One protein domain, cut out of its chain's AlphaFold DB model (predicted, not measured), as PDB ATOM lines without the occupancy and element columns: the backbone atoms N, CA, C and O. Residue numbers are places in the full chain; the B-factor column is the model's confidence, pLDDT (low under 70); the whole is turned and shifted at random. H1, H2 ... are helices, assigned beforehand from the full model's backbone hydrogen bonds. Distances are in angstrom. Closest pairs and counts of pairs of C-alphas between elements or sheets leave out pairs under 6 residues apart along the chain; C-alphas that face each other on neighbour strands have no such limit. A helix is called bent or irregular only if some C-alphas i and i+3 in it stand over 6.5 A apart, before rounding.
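AT A GLANCE: This is residues 12 to 165 of the 240 residues of an uncharacterized protein of Pseudomonas sp. R32 (UniProt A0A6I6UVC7). H5, H6 and H7 form an up-and-down bundle, three helices in a triangle, each running against the one before it, and H2 stands beside H6 on another side. The long helix H4 crosses H2, H6 and H5 in turn, while the short H1 and H3 sit near its first residues. The printed part has 154 residues with seven named helices, H1 to H7 in chain order, and no named strand; its class is all helix. It is compact, with a radius of gyration of the C-alphas of 15.3 A, and rounded, with spans of 38 by 35 by 29 A.

HOW THE PARTS SIT: H1, residues 12 to 17, touches H4, residues 63 to 84, with the C-alphas of Tyr 15 and Pro 63 closest at 5.0 A; H4 touches H1 with residues 63 to 67 alone. H2, residues 34 to 52, has a kink of 31 degrees near residue 41 and is irregular, with C-alphas 35 and 38 7.6 A apart. H2 and H3, residues 57 to 60, touch only at the corner, closest at the C-alphas of Cys 52 and Trp 58, 5.9 A. H4 is about perpendicular to H2, at 88 degrees, and they touch, closest at the C-alphas of Thr 51 and Val 70, 6.0 A. H4 touches H6, residues 117 to 136, at 78 degrees, about perpendicular; the C-alphas of Ile 74 and Ser 122 are closest at 5.0 A. H4 touches H5, residues 96 to 112, closest at the C-alphas of Leu 81 and Leu 106, 6.4 A. H2 and H6 touch, closest at the C-alphas of Val 43 and Asn 121, 6.3 A, and run opposite ways at a tilt of 35.0 degrees, only just steep. H6 and H7, residues 140 to 165, form a hairpin at a shallow tilt of 20 degrees, closest at the C-alphas of Leu 134 and Ala 143, 5.5 A. H4 and H7 are apart. Every O i to N i+4 pair is within hydrogen-bond range in H1, H4, H5 and H6, with 13 of 15 in H2 and 21 of 22 in H7; H3 is too short for such a pair.

IN THESE COORDINATES: H1 begins at C-alpha 12, (-15.599, -13.046, 1.468). From first to last C-alpha H2 measures 27.0 A, H4 31.5 A, H5 24.5 A, H6 28.7 A and H7 36.6 A. H7 ends at C-alpha 165, (-13.232, -39.679, -14.711).

THE WHOLE: The C-alphas farthest apart, those of Glu 25 and Asp 86, are 43.4 A apart. The printed part has no cut. The links H1 to H2 and H4 to H5 are long. The pLDDT is under 70 in residues 23 to 27 and 54 to 55.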
ATOM      1  N   GLU A  12     -16.633 -14.004   1.893       94.56
ATOM      2  CA  GLU A  12     -15.599 -13.046   1.468       94.56
ATOM      3  C   GLU A  12     -14.256 -13.440   2.080       94.56
ATOM      4  O   GLU A  12     -13.305 -13.692   1.344       94.56
ATOM      5  N   GLY A  13     -14.218 -13.631   3.404       93.81
ATOM      6  CA  GLY A  13     -13.005 -14.061   4.098       93.81
ATOM      7  C   GLY A  13     -12.464 -15.409   3.605       93.81
ATOM      8  O   GLY A  13     -11.258 -15.631   3.615       93.81
ATOM      9  N   VAL A  14     -13.330 -16.326   3.146       93.94
ATOM     10  CA  VAL A  14     -12.880 -17.595   2.545       93.94
ATOM     11  C   VAL A  14     -12.029 -17.312   1.317       93.94
ATOM     12  O   VAL A  14     -10.934 -17.857   1.222       93.94
ATOM     13  N   TYR A  15     -12.505 -16.457   0.412       93.31
ATOM     14  CA  TYR A  15     -11.794 -16.130  -0.820       93.31
ATOM     15  C   TYR A  15     -10.607 -15.179  -0.599       93.31
ATOM     16  O   TYR A  15      -9.657 -15.237  -1.375       93.31
ATOM     17  N   GLU A  16     -10.604 -14.379   0.473       92.94
ATOM     18  CA  GLU A  16      -9.421 -13.618   0.913       92.94
ATOM     19  C   GLU A  16      -8.279 -14.546   1.356       92.94
ATOM     20  O   GLU A  16      -7.119 -14.321   1.007       92.94
ATOM     21  N   ASP A  17      -8.604 -15.605   2.101       91.75
ATOM     22  CA  ASP A  17      -7.615 -16.524   2.671       91.75
ATOM     23  C   ASP A  17      -7.235 -17.679   1.718       91.75
ATOM     24  O   ASP A  17      -6.225 -18.353   1.941       91.75
ATOM     25  N   MET A  18      -8.019 -17.928   0.659       87.88
ATOM     26  CA  MET A  18      -7.946 -19.162  -0.139       87.88
ATOM     27  C   MET A  18      -6.595 -19.382  -0.827       87.88
ATOM     28  O   MET A  18      -6.098 -20.503  -0.842       87.88
ATOM     29  N   GLU A  19      -5.975 -18.332  -1.377       82.69
ATOM     30  CA  GLU A  19      -4.692 -18.456  -2.091       82.69
ATOM     31  C   GLU A  19      -3.522 -18.769  -1.143       82.69
ATOM     32  O   GLU A  19      -2.583 -19.479  -1.509       82.69
ATOM     33  N   ALA A  20      -3.579 -18.255   0.088       82.31
ATOM     34  CA  ALA A  20      -2.549 -18.462   1.102       82.31
ATOM     35  C   ALA A  20      -2.771 -19.737   1.930       82.31
ATOM     36  O   ALA A  20      -1.873 -20.162   2.663       82.31
ATOM     37  N   PHE A  21      -3.958 -20.340   1.854       82.38
ATOM     38  CA  PHE A  21      -4.289 -21.510   2.646       82.38
ATOM     39  C   PHE A  21      -3.510 -22.741   2.168       82.38
ATOM     40  O   PHE A  21      -3.557 -23.142   1.005       82.38
ATOM     41  N   THR A  22      -2.819 -23.394   3.103       72.44
ATOM     42  CA  THR A  22      -2.225 -24.709   2.879       72.44
ATOM     43  C   THR A  22      -2.586 -25.628   4.040       72.44
ATOM     44  O   THR A  22      -2.434 -25.260   5.201       72.44
ATOM     45  N   ALA A  23      -2.998 -26.864   3.737       63.84
ATOM     46  CA  ALA A  23      -3.371 -27.875   4.740       63.84
ATOM     47  C   ALA A  23      -2.237 -28.238   5.729       63.84
ATOM     48  O   ALA A  23      -2.444 -28.942   6.718       63.84
ATOM     49  N   TYR A  24      -1.006 -27.802   5.444       64.75
ATOM     50  CA  TYR A  24       0.196 -28.117   6.217       64.75
ATOM     51  C   TYR A  24       0.704 -26.944   7.062       64.75
ATOM     52  O   TYR A  24       1.575 -27.151   7.912       64.75
ATOM     53  N   GLU A  25       0.184 -25.735   6.851       63.75
ATOM     54  CA  GLU A  25       0.552 -24.540   7.607       63.75
ATOM     55  C   GLU A  25      -0.630 -24.059   8.455       63.75
ATOM     56  O   GLU A  25      -1.785 -24.386   8.207       63.75
ATOM     57  N   ILE A  26      -0.345 -23.282   9.503       60.41
ATOM     58  CA  ILE A  26      -1.353 -22.749  10.438       60.41
ATOM     59  C   ILE A  26      -2.052 -21.536   9.794       60.41
ATOM     60  O   ILE A  26      -2.144 -20.459  10.385       60.41
ATOM     61  N   HIS A  27      -2.478 -21.673   8.541       66.25
ATOM     62  CA  HIS A  27      -3.300 -20.680   7.874       66.25
ATOM     63  C   HIS A  27      -4.756 -21.052   8.110       66.25
ATOM     64  O   HIS A  27      -5.197 -22.169   7.857       66.25
ATOM     65  N   LYS A  28      -5.493 -20.119   8.707       84.19
ATOM     66  CA  LYS A  28      -6.912 -20.290   8.978       84.19
ATOM     67  C   LYS A  28      -7.674 -19.932   7.709       84.19
ATOM     68  O   LYS A  28      -7.365 -18.915   7.108       84.19
ATOM     69  N   LEU A  29      -8.664 -20.737   7.339       88.62
ATOM     70  CA  LEU A  29      -9.591 -20.398   6.263       88.62
ATOM     71  C   LEU A  29     -10.779 -19.638   6.867       88.62
ATOM     72  O   LEU A  29     -11.732 -20.247   7.363       88.62
ATOM     73  N   SER A  30     -10.713 -18.307   6.890       91.94
ATOM     74  CA  SER A  30     -11.794 -17.445   7.368       91.94
ATOM     75  C   SER A  30     -12.245 -17.783   8.802       91.94
ATOM     76  O   SER A  30     -11.452 -17.901   9.747       91.94
ATOM     77  N   ASN A  31     -13.550 -17.934   9.022       91.62
ATOM     78  CA  ASN A  31     -14.162 -18.347  10.277       91.62
ATOM     79  C   ASN A  31     -14.461 -19.858  10.356       91.62
ATOM     80  O   ASN A  31     -15.118 -20.291  11.308       91.62
ATOM     81  N   ILE A  32     -13.952 -20.655   9.412       90.81
ATOM     82  CA  ILE A  32     -14.166 -22.102   9.359       90.81
ATOM     83  C   ILE A  32     -13.345 -22.795  10.464       90.81
ATOM     84  O   ILE A  32     -12.164 -22.491  10.651       90.81
ATOM     85  N   PRO A  33     -13.944 -23.725  11.232       88.38
ATOM     86  CA  PRO A  33     -13.205 -24.563  12.173       88.38
ATOM     87  C   PRO A  33     -12.127 -25.412  11.483       88.38
ATOM     88  O   PRO A  33     -12.400 -26.027  10.456       88.38
ATOM     89  N   GLU A  34     -10.940 -25.519  12.092       87.12
ATOM     90  CA  GLU A  34      -9.766 -26.209  11.521       87.12
ATOM     91  C   GLU A  34     -10.081 -27.618  11.007       87.12
ATOM     92  O   GLU A  34      -9.662 -27.988   9.916       87.12
ATOM     93  N   GLN A  35     -10.901 -28.387  11.731       85.81
ATOM     94  CA  GLN A  35     -11.268 -29.748  11.330       85.81
ATOM     95  C   GLN A  35     -12.064 -29.845  10.012       85.81
ATOM     96  O   GLN A  35     -12.270 -30.951   9.513       85.81
ATOM     97  N   PHE A  36     -12.571 -28.728   9.484       88.38
ATOM     98  CA  PHE A  36     -13.343 -28.670   8.240       88.38
ATOM     99  C   PHE A  36     -12.609 -27.925   7.119       88.38
ATOM    100  O   PHE A  36     -13.069 -27.983   5.980       88.38
ATOM    101  N   ALA A  37     -11.499 -27.243   7.426       88.44
ATOM    102  CA  ALA A  37     -10.856 -26.289   6.528       88.44
ATOM    103  C   ALA A  37     -10.399 -26.936   5.212       88.44
ATOM    104  O   ALA A  37     -10.818 -26.472   4.159       88.44
ATOM    105  N   ASP A  38      -9.673 -28.057   5.259       86.12
ATOM    106  CA  ASP A  38      -9.192 -28.752   4.051       86.12
ATOM    107  C   ASP A  38     -10.334 -29.166   3.114       86.12
ATOM    108  O   ASP A  38     -10.264 -29.003   1.898       86.12
ATOM    109  N   THR A  39     -11.415 -29.715   3.682       87.81
ATOM    110  CA  THR A  39     -12.562 -30.150   2.873       87.81
ATOM    111  C   THR A  39     -13.284 -28.953   2.274       87.81
ATOM    112  O   THR A  39     -13.646 -28.982   1.101       87.81
ATOM    113  N   LEU A  40     -13.490 -27.897   3.064       90.81
ATOM    114  CA  LEU A  40     -14.183 -26.708   2.592       90.81
ATOM    115  C   LEU A  40     -13.362 -25.905   1.591       90.81
ATOM    116  O   LEU A  40     -13.959 -25.383   0.659       90.81
ATOM    117  N   GLN A  41     -12.034 -25.877   1.709       90.38
ATOM    118  CA  GLN A  41     -11.163 -25.311   0.681       90.38
ATOM    119  C   GLN A  41     -11.473 -25.941  -0.679       90.38
ATOM    120  O   GLN A  41     -11.823 -25.229  -1.612       90.38
ATOM    121  N   THR A  42     -11.426 -27.276  -0.769       88.19
ATOM    122  CA  THR A  42     -11.688 -27.982  -2.036       88.19
ATOM    123  C   THR A  42     -13.090 -27.672  -2.571       88.19
ATOM    124  O   THR A  42     -13.276 -27.467  -3.766       88.19
ATOM    125  N   VAL A  43     -14.093 -27.598  -1.688       91.25
ATOM    126  CA  VAL A  43     -15.469 -27.257  -2.083       91.25
ATOM    127  C   VAL A  43     -15.564 -25.831  -2.633       91.25
ATOM    128  O   VAL A  43     -16.259 -25.614  -3.623       91.25
ATOM    129  N   PHE A  44     -14.891 -24.855  -2.021       91.81
ATOM    130  CA  PHE A  44     -14.937 -23.464  -2.474       91.81
ATOM    131  C   PHE A  44     -14.088 -23.195  -3.718       91.81
ATOM    132  O   PHE A  44     -14.473 -22.332  -4.507       91.81
ATOM    133  N   GLU A  45     -13.007 -23.952  -3.927       89.62
ATOM    134  CA  GLU A  45     -12.259 -23.981  -5.190       89.62
ATOM    135  C   GLU A  45     -13.145 -24.502  -6.330       89.62
ATOM    136  O   GLU A  45     -13.308 -23.822  -7.341       89.62
ATOM    137  N   ASP A  46     -13.815 -25.642  -6.126       88.69
ATOM    138  CA  ASP A  46     -14.765 -26.203  -7.094       88.69
ATOM    139  C   ASP A  46     -15.898 -25.216  -7.437       88.69
ATOM    140  O   ASP A  46     -16.305 -25.087  -8.595       88.69
ATOM    141  N   LEU A  47     -16.435 -24.525  -6.425       90.00
ATOM    142  CA  LEU A  47     -17.481 -23.522  -6.617       90.00
ATOM    143  C   LEU A  47     -16.964 -22.289  -7.372       90.00
ATOM    144  O   LEU A  47     -17.673 -21.755  -8.220       90.00
ATOM    145  N   ALA A  48     -15.727 -21.858  -7.126       89.00
ATOM    146  CA  ALA A  48     -15.117 -20.757  -7.866       89.00
ATOM    147  C   ALA A  48     -14.886 -21.116  -9.346       89.00
ATOM    148  O   ALA A  48     -15.184 -20.309 -10.235       89.00
ATOM    149  N   ASP A  49     -14.427 -22.341  -9.615       85.31
ATOM    150  CA  ASP A  49     -14.193 -22.849 -10.969       85.31
ATOM    151  C   ASP A  49     -15.489 -22.920 -11.792       85.31
ATOM    152  O   ASP A  49     -15.516 -22.491 -12.952       85.31
ATOM    153  N   VAL A  50     -16.589 -23.422 -11.212       84.62
ATOM    154  CA  VAL A  50     -17.873 -23.483 -11.938       84.62
ATOM    155  C   VAL A  50     -18.466 -22.096 -12.175       84.62
ATOM    156  O   VAL A  50     -19.018 -21.851 -13.251       84.62
ATOM    157  N   THR A  51     -18.315 -21.182 -11.215       84.44
ATOM    158  CA  THR A  51     -18.782 -19.798 -11.336       84.44
ATOM    159  C   THR A  51     -18.078 -19.075 -12.483       84.44
ATOM    160  O   THR A  51     -18.734 -18.449 -13.314       84.44
ATOM    161  N   CYS A  52     -16.753 -19.211 -12.586       79.50
ATOM    162  CA  CYS A  52     -15.971 -18.498 -13.600       79.50
ATOM    163  C   CYS A  52     -15.908 -19.212 -14.960       79.50
ATOM    164  O   CYS A  52     -15.457 -18.614 -15.936       79.50
ATOM    165  N   GLN A  53     -16.370 -20.467 -15.046       75.19
ATOM    166  CA  GLN A  53     -16.362 -21.299 -16.261       75.19
ATOM    167  C   GLN A  53     -14.975 -21.473 -16.911       75.19
ATOM    168  O   GLN A  53     -14.879 -21.862 -18.078       75.19
ATOM    169  N   ASP A  54     -13.905 -21.204 -16.164       69.00
ATOM    170  CA  ASP A  54     -12.517 -21.351 -16.587       69.00
ATOM    171  C   ASP A  54     -11.629 -21.588 -15.360       69.00
ATOM    172  O   ASP A  54     -11.843 -21.003 -14.294       69.00
ATOM    173  N   ASN A  55     -10.640 -22.466 -15.521       66.50
ATOM    174  CA  ASN A  55      -9.768 -22.896 -14.437       66.50
ATOM    175  C   ASN A  55      -8.850 -21.735 -14.037       66.50
ATOM    176  O   ASN A  55      -8.190 -21.139 -14.888       66.50
ATOM    177  N   GLU A  56      -8.821 -21.414 -12.745       73.44
ATOM    178  CA  GLU A  56      -8.041 -20.316 -12.156       73.44
ATOM    179  C   GLU A  56      -8.446 -18.889 -12.571       73.44
ATOM    180  O   GLU A  56      -7.862 -17.931 -12.061       73.44
ATOM    181  N   ALA A  57      -9.454 -18.695 -13.432       75.88
ATOM    182  CA  ALA A  57      -9.905 -17.351 -13.814       75.88
ATOM    183  C   ALA A  57     -10.416 -16.547 -12.606       75.88
ATOM    184  O   ALA A  57     -10.238 -15.327 -12.540       75.88
ATOM    185  N   TRP A  58     -10.955 -17.246 -11.608       79.00
ATOM    186  CA  TRP A  58     -11.396 -16.669 -10.343       79.00
ATOM    187  C   TRP A  58     -10.271 -15.982  -9.554       79.00
ATOM    188  O   TRP A  58     -10.552 -15.047  -8.813       79.00
ATOM    189  N   LYS A  59      -8.994 -16.350  -9.764       82.38
ATOM    190  CA  LYS A  59      -7.834 -15.715  -9.102       82.38
ATOM    191  C   LYS A  59      -7.590 -14.271  -9.548       82.38
ATOM    192  O   LYS A  59      -6.749 -13.580  -8.984       82.38
ATOM    193  N   THR A  60      -8.269 -13.829 -10.607       84.88
ATOM    194  CA  THR A  60      -8.159 -12.460 -11.130       84.88
ATOM    195  C   THR A  60      -9.235 -11.518 -10.599       84.88
ATOM    196  O   THR A  60      -9.154 -10.317 -10.849       84.88
ATOM    197  N   LEU A  61     -10.231 -12.060  -9.893       88.00
ATOM    198  CA  LEU A  61     -11.319 -11.302  -9.288       88.00
ATOM    199  C   LEU A  61     -10.939 -10.873  -7.875       88.00
ATOM    200  O   LEU A  61     -10.219 -11.581  -7.170       88.00
ATOM    201  N   GLU A  62     -11.468  -9.730  -7.444       92.44
ATOM    202  CA  GLU A  62     -11.368  -9.353  -6.036       92.44
ATOM    203  C   GLU A  62     -12.189 -10.343  -5.182       92.44
ATOM    204  O   GLU A  62     -13.273 -10.760  -5.610       92.44
ATOM    205  N   PRO A  63     -11.740 -10.706  -3.965       93.50
ATOM    206  CA  PRO A  63     -12.416 -11.705  -3.130       93.50
ATOM    207  C   PRO A  63     -13.912 -11.449  -2.927       93.50
ATOM    208  O   PRO A  63     -14.718 -12.373  -3.002       93.50
ATOM    209  N   ILE A  64     -14.302 -10.185  -2.738       93.31
ATOM    210  CA  ILE A  64     -15.704  -9.778  -2.589       93.31
ATOM    211  C   ILE A  64     -16.540 -10.032  -3.852       93.31
ATOM    212  O   ILE A  64     -17.714 -10.389  -3.747       93.31
ATOM    213  N   GLU A  65     -15.956  -9.856  -5.040       91.75
ATOM    214  CA  GLU A  65     -16.632 -10.077  -6.323       91.75
ATOM    215  C   GLU A  65     -16.840 -11.574  -6.546       91.75
ATOM    216  O   GLU A  65     -17.958 -12.010  -6.816       91.75
ATOM    217  N   LEU A  66     -15.789 -12.371  -6.331       91.19
ATOM    218  CA  LEU A  66     -15.873 -13.826  -6.416       91.19
ATOM    219  C   LEU A  66     -16.872 -14.398  -5.403       91.19
ATOM    220  O   LEU A  66     -17.692 -15.248  -5.749       91.19
ATOM    221  N   ALA A  67     -16.842 -13.907  -4.163       93.25
ATOM    222  CA  ALA A  67     -17.761 -14.338  -3.119       93.25
ATOM    223  C   ALA A  67     -19.224 -14.019  -3.461       93.25
ATOM    224  O   ALA A  67     -20.108 -14.812  -3.139       93.25
ATOM    225  N   ALA A  68     -19.496 -12.882  -4.110       91.06
ATOM    226  CA  ALA A  68     -20.842 -12.534  -4.555       91.06
ATOM    227  C   ALA A  68     -21.335 -13.493  -5.650       91.06
ATOM    228  O   ALA A  68     -22.413 -14.066  -5.520       91.06
ATOM    229  N   GLU A  69     -20.517 -13.736  -6.675       90.62
ATOM    230  CA  GLU A  69     -20.871 -14.622  -7.790       90.62
ATOM    231  C   GLU A  69     -21.049 -16.082  -7.334       90.62
ATOM    232  O   GLU A  69     -22.001 -16.764  -7.715       90.62
ATOM    233  N   VAL A  70     -20.172 -16.574  -6.451       91.94
ATOM    234  CA  VAL A  70     -20.337 -17.899  -5.834       91.94
ATOM    235  C   VAL A  70     -21.584 -17.942  -4.952       91.94
ATOM    236  O   VAL A  70     -22.309 -18.939  -4.961       91.94
ATOM    237  N   GLY A  71     -21.853 -16.873  -4.204       93.31
ATOM    238  CA  GLY A  71     -23.061 -16.742  -3.399       93.31
ATOM    239  C   GLY A  71     -24.338 -16.883  -4.230       93.31
ATOM    240  O   GLY A  71     -25.222 -17.649  -3.843       93.31
ATOM    241  N   ASP A  72     -24.386 -16.243  -5.401       91.94
ATOM    242  CA  ASP A  72     -25.496 -16.337  -6.358       91.94
ATOM    243  C   ASP A  72     -25.661 -17.761  -6.923       91.94
ATOM    244  O   ASP A  72     -26.785 -18.259  -7.059       91.94
ATOM    245  N   VAL A  73     -24.555 -18.461  -7.211       92.19
ATOM    246  CA  VAL A  73     -24.585 -19.868  -7.656       92.19
ATOM    247  C   VAL A  73     -25.130 -20.786  -6.562       92.19
ATOM    248  O   VAL A  73     -26.042 -21.578  -6.826       92.19
ATOM    249  N   ILE A  74     -24.627 -20.655  -5.328       93.88
ATOM    250  CA  ILE A  74     -25.119 -21.423  -4.176       93.88
ATOM    251  C   ILE A  74     -26.615 -21.158  -3.982       93.88
ATOM    252  O   ILE A  74     -27.391 -22.100  -3.807       93.88
ATOM    253  N   GLU A  75     -27.030 -19.893  -4.031       93.69
ATOM    254  CA  GLU A  75     -28.424 -19.490  -3.869       93.69
ATOM    255  C   GLU A  75     -29.324 -20.157  -4.914       93.69
ATOM    256  O   GLU A  75     -30.261 -20.878  -4.557       93.69
ATOM    257  N   GLY A  76     -28.983 -20.012  -6.197       92.62
ATOM    258  CA  GLY A  76     -29.754 -20.588  -7.295       92.62
ATOM    259  C   GLY A  76     -29.834 -22.117  -7.248       92.62
ATOM    260  O   GLY A  76     -30.881 -22.697  -7.552       92.62
ATOM    261  N   ASP A  77     -28.761 -22.797  -6.843       93.94
ATOM    262  CA  ASP A  77     -28.756 -24.255  -6.711       93.94
ATOM    263  C   ASP A  77     -29.610 -24.744  -5.540       93.94
ATOM    264  O   ASP A  77     -30.383 -25.701  -5.689       93.94
ATOM    265  N   LEU A  78     -29.525 -24.073  -4.389       94.56
ATOM    266  CA  LEU A  78     -30.352 -24.395  -3.229       94.56
ATOM    267  C   LEU A  78     -31.837 -24.162  -3.517       94.56
ATOM    268  O   LEU A  78     -32.670 -24.961  -3.083       94.56
ATOM    269  N   GLU A  79     -32.187 -23.122  -4.273       94.56
ATOM    270  CA  GLU A  79     -33.571 -22.866  -4.679       94.56
ATOM    271  C   GLU A  79     -34.110 -23.950  -5.609       94.56
ATOM    272  O   GLU A  79     -35.214 -24.451  -5.388       94.56
ATOM    273  N   ARG A  80     -33.323 -24.395  -6.597       93.12
ATOM    274  CA  ARG A  80     -33.704 -25.522  -7.468       93.12
ATOM    275  C   ARG A  80     -33.927 -26.801  -6.665       93.12
ATOM    276  O   ARG A  80     -34.918 -27.503  -6.886       93.12
ATOM    277  N   LEU A  81     -33.031 -27.092  -5.721       94.19
ATOM    278  CA  LEU A  81     -33.160 -28.227  -4.806       94.19
ATOM    279  C   LEU A  81     -34.428 -28.115  -3.951       94.19
ATOM    280  O   LEU A  81     -35.180 -29.083  -3.829       94.19
ATOM    281  N   ALA A  82     -34.699 -26.935  -3.393       94.94
ATOM    282  CA  ALA A  82     -35.875 -26.677  -2.569       94.94
ATOM    283  C   ALA A  82     -37.182 -26.793  -3.368       94.94
ATOM    284  O   ALA A  82     -38.135 -27.405  -2.884       94.94
ATOM    285  N   MET A  83     -37.205 -26.293  -4.607       94.88
ATOM    286  CA  MET A  83     -38.329 -26.444  -5.535       94.88
ATOM    287  C   MET A  83     -38.611 -27.917  -5.842       94.88
ATOM    288  O   MET A  83     -39.760 -28.348  -5.787       94.88
ATOM    289  N   ALA A  84     -37.576 -28.709  -6.126       93.31
ATOM    290  CA  ALA A  84     -37.727 -30.142  -6.377       93.31
ATOM    291  C   ALA A  84     -38.160 -30.935  -5.131       93.31
ATOM    292  O   ALA A  84     -38.761 -32.005  -5.247       93.31
ATOM    293  N   ALA A  85     -37.834 -30.423  -3.944       93.69
ATOM    294  CA  ALA A  85     -38.236 -30.973  -2.658       93.69
ATOM    295  C   ALA A  85     -39.615 -30.490  -2.176       93.69
ATOM    296  O   ALA A  85     -40.085 -30.973  -1.149       93.69
ATOM    297  N   ASP A  86     -40.250 -29.556  -2.894       94.81
ATOM    298  CA  ASP A  86     -41.486 -28.876  -2.483       94.81
ATOM    299  C   ASP A  86     -41.400 -28.297  -1.057       94.81
ATOM    300  O   ASP A  86     -42.295 -28.438  -0.219       94.81
ATOM    301  N   ILE A  87     -40.266 -27.657  -0.748       94.94
ATOM    302  CA  ILE A  87     -40.047 -26.977   0.529       94.94
ATOM    303  C   ILE A  87     -39.550 -25.548   0.330       94.94
ATOM    304  O   ILE A  87     -39.033 -25.165  -0.710       94.94
ATOM    305  N   THR A  88     -39.633 -24.763   1.400       93.81
ATOM    306  CA  THR A  88     -38.915 -23.489   1.510       93.81
ATOM    307  C   THR A  88     -37.597 -23.687   2.241       93.81
ATOM    308  O   THR A  88     -37.527 -24.483   3.186       93.81
ATOM    309  N   LEU A  89     -36.574 -22.903   1.905       92.69
ATOM    310  CA  LEU A  89     -35.315 -22.910   2.644       92.69
ATOM    311  C   LEU A  89     -35.481 -22.333   4.071       92.69
ATOM    312  O   LEU A  89     -36.450 -21.620   4.368       92.69
ATOM    313  N   PRO A  90     -34.624 -22.716   5.033       90.19
ATOM    314  CA  PRO A  90     -34.615 -22.149   6.382       90.19
ATOM    315  C   PRO A  90     -34.314 -20.635   6.413       90.19
ATOM    316  O   PRO A  90     -33.205 -20.170   6.146       90.19
ATOM    317  N   GLY A  91     -35.295 -19.836   6.843       87.12
ATOM    318  CA  GLY A  91     -35.103 -18.408   7.118       87.12
ATOM    319  C   GLY A  91     -34.322 -18.141   8.422       87.12
ATOM    320  O   GLY A  91     -34.174 -19.056   9.236       87.12
ATOM    321  N   PRO A  92     -33.904 -16.889   8.698       83.31
ATOM    322  CA  PRO A  92     -33.018 -16.545   9.827       83.31
ATOM    323  C   PRO A  92     -33.578 -16.864  11.218       83.31
ATOM    324  O   PRO A  92     -32.843 -16.989  12.192       83.31
ATOM    325  N   ARG A  93     -34.907 -16.957  11.326       85.88
ATOM    326  CA  ARG A  93     -35.630 -17.228  12.577       85.88
ATOM    327  C   ARG A  93     -36.056 -18.692  12.714       85.88
ATOM    328  O   ARG A  93     -36.793 -19.030  13.637       85.88
ATOM    329  N   THR A  94     -35.639 -19.549  11.784       89.44
ATOM    330  CA  THR A  94     -35.975 -20.975  11.803       89.44
ATOM    331  C   THR A  94     -35.245 -21.653  12.959       89.44
ATOM    332  O   THR A  94     -34.062 -21.412  13.189       89.44
ATOM    333  N   SER A  95     -35.943 -22.496  13.723       90.88
ATOM    334  CA  SER A  95     -35.308 -23.238  14.816       90.88
ATOM    335  C   SER A  95     -34.286 -24.246  14.277       90.88
ATOM    336  O   SER A  95     -34.376 -24.675  13.127       90.88
ATOM    337  N   ALA A  96     -33.335 -24.673  15.115       90.75
ATOM    338  CA  ALA A  96     -32.359 -25.699  14.729       90.75
ATOM    339  C   ALA A  96     -33.050 -26.990  14.275       90.75
ATOM    340  O   ALA A  96     -32.794 -27.463  13.177       90.75
ATOM    341  N   SER A  97     -34.018 -27.485  15.051       91.25
ATOM    342  CA  SER A  97     -34.773 -28.690  14.699       91.25
ATOM    343  C   SER A  97     -35.489 -28.557  13.352       91.25
ATOM    344  O   SER A  97     -35.446 -29.479  12.546       91.25
ATOM    345  N   LYS A  98     -36.097 -27.395  13.063       94.06
ATOM    346  CA  LYS A  98     -36.775 -27.176  11.777       94.06
ATOM    347  C   LYS A  98     -35.791 -27.004  10.616       94.06
ATOM    348  O   LYS A  98     -36.095 -27.408   9.498       94.06
ATOM    349  N   THR A  99     -34.622 -26.428  10.881       93.88
ATOM    350  CA  THR A  99     -33.522 -26.314   9.913       93.88
ATOM    351  C   THR A  99     -33.020 -27.700   9.519       93.88
ATOM    352  O   THR A  99     -32.939 -27.996   8.335       93.88
ATOM    353  N   ILE A 100     -32.794 -28.578  10.498       95.00
ATOM    354  CA  ILE A 100     -32.344 -29.962  10.286       95.00
ATOM    355  C   ILE A 100     -33.401 -30.785   9.554       95.00
ATOM    356  O   ILE A 100     -33.067 -31.518   8.631       95.00
ATOM    357  N   GLU A 101     -34.679 -30.640   9.916       95.12
ATOM    358  CA  GLU A 101     -35.786 -31.296   9.211       95.12
ATOM    359  C   GLU A 101     -35.788 -30.923   7.720       95.12
ATOM    360  O   GLU A 101     -35.814 -31.804   6.863       95.12
ATOM    361  N   LYS A 102     -35.694 -29.624   7.407       95.19
ATOM    362  CA  LYS A 102     -35.630 -29.134   6.023       95.19
ATOM    363  C   LYS A 102     -34.365 -29.603   5.305       95.19
ATOM    364  O   LYS A 102     -34.451 -30.054   4.168       95.19
ATOM    365  N   LEU A 103     -33.211 -29.542   5.970       95.31
ATOM    366  CA  LEU A 103     -31.935 -29.999   5.419       95.31
ATOM    367  C   LEU A 103     -31.958 -31.496   5.097       95.31
ATOM    368  O   LEU A 103     -31.428 -31.919   4.071       95.31
ATOM    369  N   ARG A 104     -32.621 -32.296   5.935       95.00
ATOM    370  CA  ARG A 104     -32.832 -33.724   5.693       95.00
ATOM    371  C   ARG A 104     -33.672 -33.955   4.448       95.00
ATOM    372  O   ARG A 104     -33.294 -34.786   3.626       95.00
ATOM    373  N   THR A 105     -34.761 -33.207   4.281       94.12
ATOM    374  CA  THR A 105     -35.572 -33.270   3.059       94.12
ATOM    375  C   THR A 105     -34.743 -32.894   1.830       94.12
ATOM    376  O   THR A 105     -34.715 -33.669   0.878       94.12
ATOM    377  N   LEU A 106     -33.988 -31.788   1.867       94.00
ATOM    378  CA  LEU A 106     -33.090 -31.405   0.764       94.00
ATOM    379  C   LEU A 106     -32.090 -32.508   0.433       94.00
ATOM    380  O   LEU A 106     -31.951 -32.869  -0.728       94.00
ATOM    381  N   SER A 107     -31.435 -33.071   1.449       93.44
ATOM    382  CA  SER A 107     -30.407 -34.100   1.264       93.44
ATOM    383  C   SER A 107     -30.986 -35.356   0.612       93.44
ATOM    384  O   SER A 107     -30.394 -35.887  -0.317       93.44
ATOM    385  N   ILE A 108     -32.182 -35.795   1.030       91.69
ATOM    386  CA  ILE A 108     -32.878 -36.929   0.402       91.69
ATOM    387  C   ILE A 108     -33.210 -36.616  -1.061       91.69
ATOM    388  O   ILE A 108     -32.947 -37.431  -1.943       91.69
ATOM    389  N   HIS A 109     -33.775 -35.441  -1.343       92.06
ATOM    390  CA  HIS A 109     -34.126 -35.074  -2.714       92.06
ATOM    391  C   HIS A 109     -32.888 -34.903  -3.602       92.06
ATOM    392  O   HIS A 109     -32.921 -35.320  -4.755       92.06
ATOM    393  N   ALA A 110     -31.775 -34.399  -3.067       91.19
ATOM    394  CA  ALA A 110     -30.497 -34.332  -3.771       91.19
ATOM    395  C   ALA A 110     -29.939 -35.724  -4.126       91.19
ATOM    396  O   ALA A 110     -29.337 -35.902  -5.188       91.19
ATOM    397  N   SER A 111     -30.156 -36.721  -3.260       88.06
ATOM    398  CA  SER A 111     -29.738 -38.109  -3.491       88.06
ATOM    399  C   SER A 111     -30.499 -38.785  -4.628       88.06
ATOM    400  O   SER A 111     -29.903 -39.511  -5.424       88.06
ATOM    401  N   PHE A 112     -31.815 -38.568  -4.698       86.12
ATOM    402  CA  PHE A 112     -32.695 -39.271  -5.642       86.12
ATOM    403  C   PHE A 112     -33.075 -38.452  -6.879       86.12
ATOM    404  O   PHE A 112     -33.597 -39.015  -7.842       86.12
ATOM    405  N   GLY A 113     -32.843 -37.143  -6.861       83.62
ATOM    406  CA  GLY A 113     -33.062 -36.256  -7.995       83.62
ATOM    407  C   GLY A 113     -31.900 -36.254  -8.987       83.62
ATOM    408  O   GLY A 113     -30.799 -36.735  -8.705       83.62
ATOM    409  N   ASP A 114     -32.149 -35.674 -10.158       84.88
ATOM    410  CA  ASP A 114     -31.143 -35.497 -11.206       84.88
ATOM    411  C   ASP A 114     -30.357 -34.199 -10.982       84.88
ATOM    412  O   ASP A 114     -30.507 -33.220 -11.709       84.88
ATOM    413  N   PHE A 115     -29.572 -34.183  -9.903       88.75
ATOM    414  CA  PHE A 115     -28.687 -33.071  -9.562       88.75
ATOM    415  C   PHE A 115     -27.250 -33.395  -9.942       88.75
ATOM    416  O   PHE A 115     -26.765 -34.512  -9.699       88.75
ATOM    417  N   ASP A 116     -26.567 -32.437 -10.554       86.69
ATOM    418  CA  ASP A 116     -25.202 -32.605 -11.036       86.69
ATOM    419  C   ASP A 116     -24.157 -32.512  -9.907       86.69
ATOM    420  O   ASP A 116     -24.471 -32.581  -8.717       86.69
ATOM    421  N   TYR A 117     -22.882 -32.500 -10.288       87.25
ATOM    422  CA  TYR A 117     -21.767 -32.407  -9.348       87.25
ATOM    423  C   TYR A 117     -21.770 -31.065  -8.598       87.25
ATOM    424  O   TYR A 117     -21.636 -31.044  -7.375       87.25
ATOM    425  N   TRP A 118     -22.007 -29.967  -9.316       88.62
ATOM    426  CA  TRP A 118     -21.930 -28.600  -8.801       88.62
ATOM    427  C   TRP A 118     -23.061 -28.293  -7.828       88.62
ATOM    428  O   TRP A 118     -22.808 -27.862  -6.708       88.62
ATOM    429  N   GLN A 119     -24.290 -28.667  -8.183       91.94
ATOM    430  CA  GLN A 119     -25.460 -28.521  -7.314       91.94
ATOM    431  C   GLN A 119     -25.290 -29.276  -5.990       91.94
ATOM    432  O   GLN A 119     -25.753 -28.832  -4.936       91.94
ATOM    433  N   LYS A 120     -24.603 -30.426  -6.021       93.06
ATOM    434  CA  LYS A 120     -24.282 -31.183  -4.806       93.06
ATOM    435  C   LYS A 120     -23.167 -30.531  -3.992       93.06
ATOM    436  O   LYS A 120     -23.258 -30.576  -2.768       93.06
ATOM    437  N   ASN A 121     -22.185 -29.888  -4.624       92.88
ATOM    438  CA  ASN A 121     -21.192 -29.065  -3.927       92.88
ATOM    439  C   ASN A 121     -21.828 -27.832  -3.262       92.88
ATOM    440  O   ASN A 121     -21.541 -27.571  -2.096       92.88
ATOM    441  N   SER A 122     -22.771 -27.151  -3.923       94.75
ATOM    442  CA  SER A 122     -23.559 -26.058  -3.325       94.75
ATOM    443  C   SER A 122     -24.329 -26.528  -2.082       94.75
ATOM    444  O   SER A 122     -24.305 -25.877  -1.032       94.75
ATOM    445  N   LEU A 123     -24.954 -27.713  -2.146       95.88
ATOM    446  CA  LEU A 123     -25.592 -28.334  -0.979       95.88
ATOM    447  C   LEU A 123     -24.583 -28.686   0.122       95.88
ATOM    448  O   LEU A 123     -24.879 -28.490   1.301       95.88
ATOM    449  N   LEU A 124     -23.413 -29.212  -0.244       95.56
ATOM    450  CA  LEU A 124     -22.365 -29.581   0.703       95.56
ATOM    451  C   LEU A 124     -21.851 -28.349   1.462       95.56
ATOM    452  O   LEU A 124     -21.790 -28.375   2.693       95.56
ATOM    453  N   ALA A 125     -21.570 -27.250   0.756       95.62
ATOM    454  CA  ALA A 125     -21.206 -25.969   1.361       95.62
ATOM    455  C   ALA A 125     -22.287 -25.501   2.349       95.62
ATOM    456  O   ALA A 125     -21.988 -25.158   3.494       95.62
ATOM    457  N   TYR A 126     -23.563 -25.572   1.956       96.12
ATOM    458  CA  TYR A 126     -24.684 -25.199   2.821       96.12
ATOM    459  C   TYR A 126     -24.824 -26.087   4.073       96.12
ATOM    460  O   TYR A 126     -25.113 -25.601   5.168       96.12
ATOM    461  N   GLN A 127     -24.592 -27.397   3.949       95.88
ATOM    462  CA  GLN A 127     -24.568 -28.310   5.098       95.88
ATOM    463  C   GLN A 127     -23.453 -27.933   6.082       95.88
ATOM    464  O   GLN A 127     -23.682 -27.923   7.295       95.88
ATOM    465  N   TYR A 128     -22.270 -27.580   5.575       96.06
ATOM    466  CA  TYR A 128     -21.156 -27.107   6.393       96.06
ATOM    467  C   TYR A 128     -21.421 -25.748   7.052       96.06
ATOM    468  O   TYR A 128     -21.038 -25.565   8.207       96.06
ATOM    469  N   ASP A 129     -22.111 -24.824   6.380       95.38
ATOM    470  CA  ASP A 129     -22.550 -23.547   6.963       95.38
ATOM    471  C   ASP A 129     -23.397 -23.785   8.225       95.38
ATOM    472  O   ASP A 129     -23.106 -23.288   9.320       95.38
ATOM    473  N   ILE A 130     -24.392 -24.669   8.107       95.38
ATOM    474  CA  ILE A 130     -25.241 -25.083   9.231       95.38
ATOM    475  C   ILE A 130     -24.417 -25.812  10.299       95.38
ATOM    476  O   ILE A 130     -24.632 -25.594  11.496       95.38
ATOM    477  N   LEU A 131     -23.469 -26.663   9.904       95.19
ATOM    478  CA  LEU A 131     -22.599 -27.367  10.843       95.19
ATOM    479  C   LEU A 131     -21.766 -26.379  11.670       95.19
ATOM    480  O   LEU A 131     -21.754 -26.476  12.899       95.19
ATOM    481  N   CYS A 132     -21.143 -25.385  11.029       92.75
ATOM    482  CA  CYS A 132     -20.370 -24.333  11.691       92.75
ATOM    483  C   CYS A 132     -21.232 -23.557  12.695       92.75
ATOM    484  O   CYS A 132     -20.816 -23.321  13.836       92.75
ATOM    485  N   TRP A 133     -22.475 -23.239  12.325       93.69
ATOM    486  CA  TRP A 133     -23.434 -22.634  13.246       93.69
ATOM    487  C   TRP A 133     -23.728 -23.505  14.464       93.69
ATOM    488  O   TRP A 133     -23.623 -23.022  15.595       93.69
ATOM    489  N   LEU A 134     -24.073 -24.777  14.263       93.56
ATOM    490  CA  LEU A 134     -24.408 -25.690  15.357       93.56
ATOM    491  C   LEU A 134     -23.220 -25.894  16.304       93.56
ATOM    492  O   LEU A 134     -23.405 -25.838  17.525       93.56
ATOM    493  N   TYR A 135     -22.006 -26.016  15.756       90.38
ATOM    494  CA  TYR A 135     -20.761 -26.054  16.527       90.38
ATOM    495  C   TYR A 135     -20.573 -24.782  17.359       90.38
ATOM    496  O   TYR A 135     -20.373 -24.873  18.573       90.38
ATOM    497  N   SER A 136     -20.735 -23.598  16.754       90.00
ATOM    498  CA  SER A 136     -20.609 -22.311  17.462       90.00
ATOM    499  C   SER A 136     -21.617 -22.143  18.609       90.00
ATOM    500  O   SER A 136     -21.395 -21.363  19.537       90.00
ATOM    501  N   LYS A 137     -22.744 -22.866  18.559       91.12
ATOM    502  CA  LYS A 137     -23.802 -22.852  19.579       91.12
ATOM    503  C   LYS A 137     -23.724 -24.022  20.562       91.12
ATOM    504  O   LYS A 137     -24.589 -24.114  21.431       91.12
ATOM    505  N   GLY A 138     -22.732 -24.907  20.438       92.19
ATOM    506  CA  GLY A 138     -22.589 -26.087  21.295       92.19
ATOM    507  C   GLY A 138     -23.700 -27.130  21.113       92.19
ATOM    508  O   GLY A 138     -23.913 -27.960  21.997       92.19
ATOM    509  N   LYS A 139     -24.426 -27.097  19.989       93.00
ATOM    510  CA  LYS A 139     -25.544 -28.004  19.689       93.00
ATOM    511  C   LYS A 139     -25.040 -29.307  19.077       93.00
ATOM    512  O   LYS A 139     -25.264 -29.594  17.906       93.00
ATOM    513  N   MET A 140     -24.297 -30.066  19.877       92.44
ATOM    514  CA  MET A 140     -23.599 -31.266  19.412       92.44
ATOM    515  C   MET A 140     -24.532 -32.362  18.873       92.44
ATOM    516  O   MET A 140     -24.207 -32.908  17.823       92.44
ATOM    517  N   PRO A 141     -25.685 -32.682  19.500       93.31
ATOM    518  CA  PRO A 141     -26.600 -33.685  18.951       93.31
ATOM    519  C   PRO A 141     -27.087 -33.320  17.544       93.31
ATOM    520  O   PRO A 141     -26.995 -34.125  16.624       93.31
ATOM    521  N   GLU A 142     -27.521 -32.075  17.361       93.81
ATOM    522  CA  GLU A 142     -27.925 -31.549  16.063       93.81
ATOM    523  C   GLU A 142     -26.772 -31.518  15.050       93.81
ATOM    524  O   GLU A 142     -26.973 -31.830  13.877       93.81
ATOM    525  N   ALA A 143     -25.564 -31.151  15.486       93.81
ATOM    526  CA  ALA A 143     -24.379 -31.133  14.632       93.81
ATOM    527  C   ALA A 143     -24.035 -32.537  14.111       93.81
ATOM    528  O   ALA A 143     -23.686 -32.685  12.942       93.81
ATOM    529  N   PHE A 144     -24.191 -33.570  14.945       93.75
ATOM    530  CA  PHE A 144     -24.014 -34.963  14.532       93.75
ATOM    531  C   PHE A 144     -25.005 -35.371  13.437       93.75
ATOM    532  O   PHE A 144     -24.600 -36.003  12.464       93.75
ATOM    533  N   GLU A 145     -26.274 -34.967  13.539       94.38
ATOM    534  CA  GLU A 145     -27.255 -35.240  12.479       94.38
ATOM    535  C   GLU A 145     -26.852 -34.592  11.147       94.38
ATOM    536  O   GLU A 145     -26.976 -35.211  10.089       94.38
ATOM    537  N   VAL A 146     -26.347 -33.355  11.189       95.50
ATOM    538  CA  VAL A 146     -25.853 -32.661   9.990       95.50
ATOM    539  C   VAL A 146     -24.622 -33.348   9.414       95.50
ATOM    540  O   VAL A 146     -24.556 -33.558   8.205       95.50
ATOM    541  N   TYR A 147     -23.695 -33.776  10.266       93.75
ATOM    542  CA  TYR A 147     -22.507 -34.509   9.845       93.75
ATOM    543  C   TYR A 147     -22.847 -35.835   9.139       93.75
ATOM    544  O   TYR A 147     -22.243 -36.171   8.122       93.75
ATOM    545  N   GLU A 148     -23.858 -36.574   9.604       92.75
ATOM    546  CA  GLU A 148     -24.314 -37.789   8.914       92.75
ATOM    547  C   GLU A 148     -24.876 -37.509   7.512       92.75
ATOM    548  O   GLU A 148     -24.673 -38.307   6.593       92.75
ATOM    549  N   MET A 149     -25.592 -36.393   7.338       94.50
ATOM    550  CA  MET A 149     -26.105 -35.970   6.028       94.50
ATOM    551  C   MET A 149     -24.959 -35.581   5.090       94.50
ATOM    552  O   MET A 149     -24.933 -36.012   3.938       94.50
ATOM    553  N   LEU A 150     -23.974 -34.865   5.628       93.75
ATOM    554  CA  LEU A 150     -22.767 -34.433   4.934       93.75
ATOM    555  C   LEU A 150     -21.987 -35.619   4.359       93.75
ATOM    556  O   LEU A 150     -21.676 -35.637   3.170       93.75
ATOM    557  N   LEU A 151     -21.747 -36.661   5.160       91.81
ATOM    558  CA  LEU A 151     -21.042 -37.863   4.701       91.81
ATOM    559  C   LEU A 151     -21.739 -38.551   3.517       91.81
ATOM    560  O   LEU A 151     -21.068 -39.097   2.638       91.81
ATOM    561  N   ARG A 152     -23.077 -38.524   3.471       90.88
ATOM    562  CA  ARG A 152     -23.836 -39.074   2.338       90.88
ATOM    563  C   ARG A 152     -23.641 -38.222   1.090       90.88
ATOM    564  O   ARG A 152     -23.283 -38.765   0.048       90.88
ATOM    565  N   THR A 153     -23.814 -36.906   1.212       92.56
ATOM    566  CA  THR A 153     -23.620 -35.959   0.107       92.56
ATOM    567  C   THR A 153     -22.196 -36.048  -0.452       92.56
ATOM    568  O   THR A 153     -22.023 -36.201  -1.661       92.56
ATOM    569  N   PHE A 154     -21.181 -36.086   0.415       90.06
ATOM    570  CA  PHE A 154     -19.780 -36.259   0.022       90.06
ATOM    571  C   PHE A 154     -19.527 -37.582  -0.721       90.06
ATOM    572  O   PHE A 154     -18.841 -37.613  -1.747       90.06
ATOM    573  N   GLY A 155     -20.110 -38.689  -0.243       88.12
ATOM    574  CA  GLY A 155     -20.009 -39.989  -0.910       88.12
ATOM    575  C   GLY A 155     -20.619 -39.989  -2.316       88.12
ATOM    576  O   GLY A 155     -20.060 -40.581  -3.241       88.12
ATOM    577  N   GLU A 156     -21.733 -39.285  -2.511       89.38
ATOM    578  CA  GLU A 156     -22.378 -39.148  -3.820       89.38
ATOM    579  C   GLU A 156     -21.587 -38.269  -4.789       89.38
ATOM    580  O   GLU A 156     -21.486 -38.607  -5.972       89.38
ATOM    581  N   ILE A 157     -21.006 -37.172  -4.296       88.25
ATOM    582  CA  ILE A 157     -20.093 -36.310  -5.059       88.25
ATOM    583  C   ILE A 157     -18.892 -37.135  -5.528       88.25
ATOM    584  O   ILE A 157     -18.607 -37.190  -6.725       88.25
ATOM    585  N   SER A 158     -18.267 -37.882  -4.612       85.69
ATOM    586  CA  SER A 158     -17.140 -38.772  -4.915       85.69
ATOM    587  C   SER A 158     -17.496 -39.821  -5.974       85.69
ATOM    588  O   SER A 158     -16.714 -40.084  -6.891       85.69
ATOM    589  N   ALA A 159     -18.696 -40.405  -5.893       84.88
ATOM    590  CA  ALA A 159     -19.178 -41.366  -6.882       84.88
ATOM    591  C   ALA A 159     -19.391 -40.722  -8.264       84.88
ATOM    592  O   ALA A 159     -18.986 -41.301  -9.275       84.88
ATOM    593  N   LYS A 160     -19.983 -39.520  -8.325       83.25
ATOM    594  CA  LYS A 160     -20.161 -38.770  -9.581       83.25
ATOM    595  C   LYS A 160     -18.825 -38.378 -10.203       83.25
ATOM    596  O   LYS A 160     -18.640 -38.582 -11.402       83.25
ATOM    597  N   TYR A 161     -17.882 -37.899  -9.397       80.75
ATOM    598  CA  TYR A 161     -16.528 -37.594  -9.849       80.75
ATOM    599  C   TYR A 161     -15.844 -38.831 -10.447       80.75
ATOM    600  O   TYR A 161     -15.382 -38.804 -11.588       80.75
ATOM    601  N   ALA A 162     -15.862 -39.961  -9.730       79.06
ATOM    602  CA  ALA A 162     -15.271 -41.212 -10.206       79.06
ATOM    603  C   ALA A 162     -15.909 -41.707 -11.518       79.06
ATOM    604  O   ALA A 162     -15.200 -42.178 -12.414       79.06
ATOM    605  N   LEU A 163     -17.233 -41.574 -11.659       77.81
ATOM    606  CA  LEU A 163     -17.945 -41.893 -12.897       77.81
ATOM    607  C   LEU A 163     -17.507 -40.981 -14.049       77.81
ATOM    608  O   LEU A 163     -17.193 -41.492 -15.124       77.81
ATOM    609  N   ASN A 164     -17.424 -39.667 -13.828       75.75
ATOM    610  CA  ASN A 164     -16.968 -38.716 -14.844       75.75
ATOM    611  C   ASN A 164     -15.541 -39.031 -15.311       75.75
ATOM    612  O   ASN A 164     -15.303 -39.147 -16.514       75.75
ATOM    613  N   VAL A 165     -14.611 -39.271 -14.384       74.62
ATOM    614  CA  VAL A 165     -13.232 -39.679 -14.711       74.62
ATOM    615  C   VAL A 165     -13.219 -40.974 -15.533       74.62
ATOM    616  O   VAL A 165     -12.491 -41.084 -16.526       74.62
TER     617      VAL A 165